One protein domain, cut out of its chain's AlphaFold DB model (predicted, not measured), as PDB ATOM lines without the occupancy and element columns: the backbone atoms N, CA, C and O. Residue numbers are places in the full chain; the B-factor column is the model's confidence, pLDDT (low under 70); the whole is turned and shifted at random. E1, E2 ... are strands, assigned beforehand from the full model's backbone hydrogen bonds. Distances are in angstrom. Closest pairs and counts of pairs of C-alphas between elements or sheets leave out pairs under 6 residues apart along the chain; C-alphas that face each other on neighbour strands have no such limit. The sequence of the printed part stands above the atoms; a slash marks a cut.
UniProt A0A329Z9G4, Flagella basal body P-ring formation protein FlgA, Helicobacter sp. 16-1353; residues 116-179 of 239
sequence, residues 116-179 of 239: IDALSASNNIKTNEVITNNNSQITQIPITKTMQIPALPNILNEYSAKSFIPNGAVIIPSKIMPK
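This is residues 116 to 179 of the 239 residues of the protein "Flagella basal body P-ring formation protein FlgA" of Helicobacter sp. 16-1353 (UniProt A0A329Z9G4). With little regular structure, this is mostly loop round two antiparallel hairpins that stay apart, a longer one of E1 and E2 and a small one of E3 and E4; residues 162 to 175 pass through the middle. The 64 printed residues have no named helix and four strands, E1 to E4; the class is all strand, with only 19 residues in named elements. The whole is compact, radius of gyration of the C-alphas 10.6 A, and only just elongated, spanning 30 by 20 by 20 A.

E1, residues 116 to 121, and E2, residues 136 to 142, form an antiparallel hairpin at 139 degrees, with N 118 and O 139 2.9 A apart. E3, residues 159 to 161, and E4, residues 176 to 178, form another at 137 degrees, with N 160 and O 177 2.9 A apart. E2 and E3 are apart.

E1 begins at C-alpha 116 (176.203, 280.353, 195.951) and measures 15.8 A, E2 18.3 A, E3 6.9 A and E4 7.1 A, ending at C-alpha 178 (187.918, 260.373, 190.677).

The C-alphas of Lys 145 and Lys 179 are farthest apart, 30.6 A. The three links are long. The printed part has no cut, and no printed residue is under 70 in pLDDT.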
ATOM      1  N   ILE A 116     174.893 280.836 196.385       96.94
ATOM      2  CA  ILE A 116     176.203 280.353 195.951       96.94
ATOM      3  C   ILE A 116     176.079 279.658 194.600       96.94
ATOM      4  O   ILE A 116     175.040 279.067 194.296       96.94
ATOM      5  N   ASP A 117     177.147 279.691 193.816       96.25
ATOM      6  CA  ASP A 117     177.260 278.904 192.597       96.25
ATOM      7  C   ASP A 117     177.482 277.429 192.951       96.25
ATOM      8  O   ASP A 117     178.342 277.067 193.756       96.25
ATOM      9  N   ALA A 118     176.704 276.563 192.316       95.75
ATOM     10  CA  ALA A 118     176.802 275.121 192.449       95.75
ATOM     11  C   ALA A 118     176.710 274.464 191.074       95.75
ATOM     12  O   ALA A 118     175.929 274.890 190.220       95.75
ATOM     13  N   LEU A 119     177.483 273.400 190.866       96.44
ATOM     14  CA  LEU A 119     177.356 272.595 189.662       96.44
ATOM     15  C   LEU A 119     176.127 271.688 189.793       96.44
ATOM     16  O   LEU A 119     176.041 270.879 190.718       96.44
ATOM     17  N   SER A 120     175.188 271.816 188.865       97.06
ATOM     18  CA  SER A 120     173.970 271.011 188.796       97.06
ATOM     19  C   SER A 120     173.934 270.221 187.499       97.06
ATOM     20  O   SER A 120     174.417 270.673 186.462       97.06
ATOM     21  N   ALA A 121     173.350 269.030 187.544       98.12
ATOM     22  CA  ALA A 121     173.191 268.200 186.362       98.12
ATOM     23  C   ALA A 121     172.212 268.868 185.376       98.12
ATOM     24  O   ALA A 121     171.100 269.226 185.761       98.12
ATOM     25  N   SER A 122     172.613 269.055 184.116       97.88
ATOM     26  CA  SER A 122     171.739 269.572 183.044       97.88
ATOM     27  C   SER A 122     170.983 268.457 182.313       97.88
ATOM     28  O   SER A 122     170.022 268.718 181.594       97.88
ATOM     29  N   ASN A 123     171.414 267.211 182.523       97.50
ATOM     30  CA  ASN A 123     170.807 265.969 182.064       97.50
ATOM     31  C   ASN A 123     171.014 264.889 183.140       97.50
ATOM     32  O   ASN A 123     171.723 265.108 184.118       97.50
ATOM     33  N   ASN A 124     170.421 263.707 182.977       98.12
ATOM     34  CA  ASN A 124     170.730 262.578 183.859       98.12
ATOM     35  C   ASN A 124     172.193 262.137 183.678       98.12
ATOM     36  O   ASN A 124     172.578 261.815 182.557       98.12
ATOM     37  N   ILE A 125     172.958 262.048 184.771       98.25
ATOM     38  CA  ILE A 125     174.345 261.553 184.781       98.25
ATOM     39  C   ILE A 125     174.349 260.143 185.374       98.25
ATOM     40  O   ILE A 125     173.944 259.925 186.525       98.25
ATOM     41  N   LYS A 126     174.768 259.161 184.579       97.12
ATOM     42  CA  LYS A 126     174.803 257.751 184.988       97.12
ATOM     43  C   LYS A 126     175.999 257.472 185.894       97.12
ATOM     44  O   LYS A 126     176.994 258.184 185.881       97.12
ATOM     45  N   THR A 127     175.925 256.383 186.655       95.69
ATOM     46  CA  THR A 127     177.087 255.864 187.388       95.69
ATOM     47  C   THR A 127     178.275 255.667 186.436       95.69
ATOM     48  O   THR A 127     178.094 255.177 185.324       95.69
ATOM     49  N   ASN A 128     179.472 256.043 186.889       95.12
ATOM     50  CA  ASN A 128     180.754 256.051 186.170       95.12
ATOM     51  C   ASN A 128     180.878 257.077 185.034       95.12
ATOM     52  O   ASN A 128     181.964 257.225 184.471       95.12
ATOM     53  N   GLU A 129     179.818 257.815 184.707       96.06
ATOM     54  CA  GLU A 129     179.865 258.857 183.684       96.06
ATOM     55  C   GLU A 129     180.694 260.053 184.171       96.06
ATOM     56  O   GLU A 129     180.590 260.465 185.327       96.06
ATOM     57  N   VAL A 130     181.539 260.598 183.293       96.69
ATOM     58  CA  VAL A 130     182.359 261.781 183.591       96.69
ATOM     59  C   VAL A 130     181.464 263.017 183.667       96.69
ATOM     60  O   VAL A 130     180.583 263.219 182.828       96.69
ATOM     61  N   ILE A 131     181.698 263.863 184.664       97.44
ATOM     62  CA  ILE A 131     180.987 265.133 184.820       97.44
ATOM     63  C   ILE A 131     181.648 266.155 183.896       97.44
ATOM     64  O   ILE A 131     182.839 266.430 184.016       97.44
ATOM     65  N   THR A 132     180.890 266.706 182.953       96.81
ATOM     66  CA  THR A 132     181.386 267.588 181.886       96.81
ATOM     67  C   THR A 132     180.453 268.783 181.694       96.81
ATOM     68  O   THR A 132     179.321 268.786 182.175       96.81
ATOM     69  N   ASN A 133     180.874 269.777 180.910       95.62
ATOM     70  CA  ASN A 133     180.014 270.910 180.540       95.62
ATOM     71  C   ASN A 133     178.778 270.505 179.712       95.62
ATOM     72  O   ASN A 133     177.840 271.283 179.589       95.62
ATOM     73  N   ASN A 134     178.756 269.297 179.139       97.00
ATOM     74  CA  ASN A 134     177.631 268.826 178.326       97.00
ATOM     75  C   ASN A 134     176.494 268.235 179.177       97.00
ATOM     76  O   ASN A 134     175.342 268.212 178.741       97.00
ATOM     77  N   ASN A 135     176.806 267.733 180.376       97.44
ATOM     78  CA  ASN A 135     175.839 267.104 181.283       97.44
ATOM     79  C   ASN A 135     175.699 267.841 182.625       97.44
ATOM     80  O   ASN A 135     174.945 267.401 183.495       97.44
ATOM     81  N   SER A 136     176.370 268.983 182.781       97.31
ATOM     82  CA  SER A 136     176.264 269.836 183.957       97.31
ATOM     83  C   SER A 136     176.347 271.320 183.606       97.31
ATOM     84  O   SER A 136     176.820 271.699 182.539       97.31
ATOM     85  N   GLN A 137     175.842 272.157 184.504       96.69
ATOM     86  CA  GLN A 137     175.805 273.608 184.372       96.69
ATOM     87  C   GLN A 137     175.925 274.265 185.746       96.69
ATOM     88  O   GLN A 137     175.543 273.676 186.760       96.69
ATOM     89  N   ILE A 138     176.435 275.493 185.786       95.94
ATOM     90  CA  ILE A 138     176.463 276.287 187.016       95.94
ATOM     91  C   ILE A 138     175.066 276.859 187.262       95.94
ATOM     92  O   ILE A 138     174.463 277.465 186.378       95.94
ATOM     93  N   THR A 139     174.560 276.670 188.475       95.62
ATOM     94  CA  THR A 139     173.289 277.222 188.953       95.62
ATOM     95  C   THR A 139     173.495 277.895 190.297       95.62
ATOM     96  O   THR A 139     174.226 277.367 191.135       95.62
ATOM     97  N   GLN A 140     172.792 278.996 190.541       95.81
ATOM     98  CA  GLN A 140     172.759 279.609 191.863       95.81
ATOM     99  C   GLN A 140     171.770 278.887 192.771       95.81
ATOM    100  O   GLN A 140     170.612 278.685 192.403       95.81
ATOM    101  N   ILE A 141     172.218 278.531 193.971       95.75
ATOM    102  CA  ILE A 141     171.376 277.921 195.001       95.75
ATOM    103  C   ILE A 141     171.428 278.740 196.295       95.75
ATOM    104  O   ILE A 141     172.473 279.307 196.613       95.75
ATOM    105  N   PRO A 142     170.328 278.815 197.062       96.75
ATOM    106  CA  PRO A 142     170.319 279.524 198.333       96.75
ATOM    107  C   PRO A 142     171.046 278.727 199.422       96.75
ATOM    108  O   PRO A 142     170.871 277.510 199.541       96.75
ATOM    109  N   ILE A 143     171.794 279.426 200.279       96.50
ATOM    110  CA  ILE A 143     172.261 278.854 201.543       96.50
ATOM    111  C   ILE A 143     171.036 278.681 202.435       96.50
ATOM    112  O   ILE A 143     170.363 279.648 202.762       96.50
ATOM    113  N   THR A 144     170.746 277.445 202.829       94.75
ATOM    114  CA  THR A 144     169.624 277.109 203.713       94.75
ATOM    115  C   THR A 144     170.061 276.061 204.722       94.75
ATOM    116  O   THR A 144     171.021 275.324 204.495       94.75
ATOM    117  N   LYS A 145     169.331 275.934 205.834       91.25
ATOM    118  CA  LYS A 145     169.623 274.927 206.870       91.25
ATOM    119  C   LYS A 145     169.682 273.480 206.347       91.25
ATOM    120  O   LYS A 145     170.354 272.645 206.949       91.25
ATOM    121  N   THR A 146     168.944 273.159 205.285       89.81
ATOM    122  CA  THR A 146     168.864 271.808 204.700       89.81
ATOM    123  C   THR A 146     169.796 271.610 203.507       89.81
ATOM    124  O   THR A 146     169.871 270.500 202.974       89.81
ATOM    125  N   MET A 147     170.518 272.655 203.090       91.44
ATOM    126  CA  MET A 147     171.447 272.592 201.970       91.44
ATOM    127  C   MET A 147     172.581 271.605 202.268       91.44
ATOM    128  O   MET A 147     173.261 271.684 203.294       91.44
ATOM    129  N   GLN A 148     172.827 270.692 201.331       91.81
ATOM    130  CA  GLN A 148     174.068 269.926 201.310       91.81
ATOM    131  C   GLN A 148     175.139 270.746 200.599       91.81
ATOM    132  O   GLN A 148     174.865 271.342 199.562       91.81
ATOM    133  N   ILE A 149     176.355 270.761 201.148       92.56
ATOM    134  CA  ILE A 149     177.473 271.492 200.544       92.56
ATOM    135  C   ILE A 149     177.737 270.922 199.141       92.56
ATOM    136  O   ILE A 149     178.003 269.718 199.031       92.56
ATOM    137  N   PRO A 150     177.670 271.750 198.083       95.75
ATOM    138  CA  PRO A 150     177.962 271.310 196.726       95.75
ATOM    139  C   PRO A 150     179.419 270.884 196.573       95.75
ATOM    140  O   PRO A 150     180.310 271.348 197.293       95.75
ATOM    141  N   ALA A 151     179.674 270.024 195.591       95.62
ATOM    142  CA  ALA A 151     181.032 269.827 195.116       95.62
ATOM    143  C   ALA A 151     181.580 271.159 194.585       95.62
ATOM    144  O   ALA A 151     180.818 272.013 194.125       95.62
ATOM    145  N   LEU A 152     182.896 271.344 194.677       90.12
ATOM    146  CA  LEU A 152     183.521 272.550 194.149       90.12
ATOM    147  C   LEU A 152     183.235 272.669 192.641       90.12
ATOM    148  O   LEU A 152     183.238 271.651 191.945       90.12
ATOM    149  N   PRO A 153     183.019 273.879 192.100       78.62
ATOM    150  CA  PRO A 153     182.736 274.049 190.673       78.62
ATOM    151  C   PRO A 153     183.846 273.535 189.735       78.62
ATOM    152  O   PRO A 153     183.590 273.246 188.569       78.62
ATOM    153  N   ASN A 154     185.077 273.377 190.231       84.19
ATOM    154  CA  ASN A 154     186.253 272.964 189.458       84.19
ATOM    155  C   ASN A 154     186.393 271.442 189.230       84.19
ATOM    156  O   ASN A 154     187.459 270.993 188.824       84.19
ATOM    157  N   ILE A 155     185.349 270.641 189.466       91.88
ATOM    158  CA  ILE A 155     185.392 269.172 189.292       91.88
ATOM    159  C   ILE A 155     185.211 268.688 187.842       91.88
ATOM    160  O   ILE A 155     185.291 267.488 187.569       91.88
ATOM    161  N   LEU A 156     184.908 269.597 186.915       94.19
ATOM    162  CA  LEU A 156     184.614 269.269 185.521       94.19
ATOM    163  C   LEU A 156     185.769 268.502 184.867       94.19
ATOM    164  O   LEU A 156     186.916 268.924 184.929       94.19
ATOM    165  N   ASN A 157     185.447 267.401 184.191       93.88
ATOM    166  CA  ASN A 157     186.360 266.486 183.496       93.88
ATOM    167  C   ASN A 157     187.377 265.736 184.372       93.88
ATOM    168  O   ASN A 157     188.068 264.868 183.835       93.88
ATOM    169  N   GLU A 158     187.424 266.011 185.677       94.31
ATOM    170  CA  GLU A 158     188.326 265.387 186.660       94.31
ATOM    171  C   GLU A 158     187.614 264.356 187.553       94.31
ATOM    172  O   GLU A 158     188.251 263.552 188.237       94.31
ATOM    173  N   TYR A 159     186.278 264.346 187.524       96.38
ATOM    174  CA  TYR A 159     185.448 263.472 188.348       96.38
ATOM    175  C   TYR A 159     184.379 262.753 187.529       96.38
ATOM    176  O   TYR A 159     183.856 263.267 186.537       96.38
ATOM    177  N   SER A 160     184.021 261.565 188.004       97.12
ATOM    178  CA  SER A 160     182.889 260.779 187.522       97.12
ATOM    179  C   SER A 160     181.810 260.670 188.593       97.12
ATOM    180  O   SER A 160     182.076 260.754 189.795       97.12
ATOM    181  N   ALA A 161     180.574 260.438 188.168       97.44
ATOM    182  CA  ALA A 161     179.475 260.152 189.071       97.44
ATOM    183  C   ALA A 161     179.678 258.780 189.736       97.44
ATOM    184  O   ALA A 161     179.711 257.739 189.080       97.44
ATOM    185  N   LYS A 162     179.785 258.767 191.064       95.94
ATOM    186  CA  LYS A 162     179.842 257.545 191.881       95.94
ATOM    187  C   LYS A 162     178.502 256.809 191.897       95.94
ATOM    188  O   LYS A 162     178.445 255.595 192.062       95.94
ATOM    189  N   SER A 163     177.413 257.555 191.762       96.31
ATOM    190  CA  SER A 163     176.049 257.046 191.687       96.31
ATOM    191  C   SER A 163     175.216 257.947 190.786       96.31
ATOM    192  O   SER A 163     175.622 259.061 190.468       96.31
ATOM    193  N   PHE A 164     174.042 257.468 190.381       97.81
ATOM    194  CA  PHE A 164     173.129 258.218 189.525       97.81
ATOM    195  C   PHE A 164     172.812 259.626 190.072       97.81
ATOM    196  O   PHE A 164     172.412 259.803 191.235       97.81
ATOM    197  N   ILE A 165     172.949 260.629 189.203       98.31
ATOM    198  CA  ILE A 165     172.599 262.025 189.479       98.31
ATOM    199  C   ILE A 165     171.465 262.423 188.521       98.31
ATOM    200  O   ILE A 165     171.687 262.471 187.310       98.31
ATOM    201  N   PRO A 166     170.243 262.669 189.025       98.12
ATOM    202  CA  PRO A 166     169.128 263.063 188.170       98.12
ATOM    203  C   PRO A 166     169.309 264.488 187.636       98.12
ATOM    204  O   PRO A 166     169.947 265.320 188.285       98.12
ATOM    205  N   ASN A 167     168.691 264.776 186.489       98.12
ATOM    206  CA  ASN A 167     168.619 266.123 185.925       98.12
ATOM    207  C   ASN A 167     168.115 267.145 186.967       98.12
ATOM    208  O   ASN A 167     167.170 266.871 187.708       98.12
ATOM    209  N   GLY A 168     168.756 268.310 187.024       97.44
ATOM    210  CA  GLY A 168     168.454 269.406 187.942       97.44
ATOM    211  C   GLY A 168     169.021 269.234 189.353       97.44
ATOM    212  O   GLY A 168     168.953 270.172 190.144       97.44
ATOM    213  N   ALA A 169     169.589 268.076 189.700       97.50
ATOM    214  CA  ALA A 169     170.182 267.890 191.017       97.50
ATOM    215  C   ALA A 169     171.554 268.561 191.126       97.50
ATOM    216  O   ALA A 169     172.405 268.421 190.246       97.50
ATOM    217  N   VAL A 170     171.782 269.202 192.272       97.25
ATOM    218  CA  VAL A 170     173.099 269.700 192.675       97.25
ATOM    219  C   VAL A 170     174.058 268.525 192.848       97.25
ATOM    220  O   VAL A 170     173.750 267.530 193.517       97.25
ATOM    221  N   ILE A 171     175.241 268.650 192.258       97.81
ATOM    222  CA  ILE A 171     176.320 267.682 192.392       97.81
ATOM    223  C   ILE A 171     177.011 267.914 193.738       97.81
ATOM    224  O   ILE A 171     177.483 269.007 194.042       97.81
ATOM    225  N   ILE A 172     177.069 266.865 194.554       97.06
ATOM    226  CA  ILE A 172     177.613 266.895 195.917       97.06
ATOM    227  C   ILE A 172     178.796 265.926 196.056       97.06
ATOM    228  O   ILE A 172     178.828 264.910 195.352       97.06
ATOM    229  N   PRO A 173     179.737 266.156 196.995       96.31
ATOM    230  CA  PRO A 173     180.953 265.345 197.122       96.31
ATOM    231  C   PRO A 173     180.697 263.846 197.334       96.31
ATOM    232  O   PRO A 173     181.457 263.005 196.868       96.31
ATOM    233  N   SER A 174     179.602 263.482 198.005       95.75
ATOM    234  CA  SER A 174     179.253 262.079 198.265       95.75
ATOM    235  C   SER A 174     178.801 261.306 197.018       95.75
ATOM    236  O   SER A 174     178.783 260.074 197.043       95.75
ATOM    237  N   LYS A 175     178.450 262.010 195.932       96.62
ATOM    238  CA  LYS A 175     177.995 261.435 194.657       96.62
ATOM    239  C   LYS A 175     179.070 261.395 193.578       96.62
ATOM    240  O   LYS A 175     178.782 260.946 192.473       96.62
ATOM    241  N   ILE A 176     180.291 261.823 193.877       96.62
ATOM    242  CA  ILE A 176     181.387 261.852 192.909       96.62
ATOM    243  C   ILE A 176     182.540 260.958 193.357       96.62
ATOM    244  O   ILE A 176     182.669 260.594 194.527       96.62
ATOM    245  N   MET A 177     183.364 260.582 192.394       94.75
ATOM    246  CA  MET A 177     184.616 259.860 192.580       94.75
ATOM    247  C   MET A 177     185.628 260.357 191.542       94.75
ATOM    248  O   MET A 177     185.210 261.023 190.589       94.75
ATOM    249  N   PRO A 178     186.932 260.067 191.707       94.25
ATOM    250  CA  PRO A 178     187.918 260.373 190.677       94.25
ATOM    251  C   PRO A 178     187.468 259.883 189.297       94.25
ATOM    252  O   PRO A 178     186.685 258.936 189.186       94.25
ATOM    253  N   LYS A 179     187.926 260.567 188.250       95.50
ATOM    254  CA  LYS A 179     187.576 260.246 186.868       95.50
ATOM    255  C   LYS A 179     187.825 258.771 186.554       95.50
ATOM    256  O   LYS A 179     188.959 258.294 186.597       95.50
TER     257      LYS A 179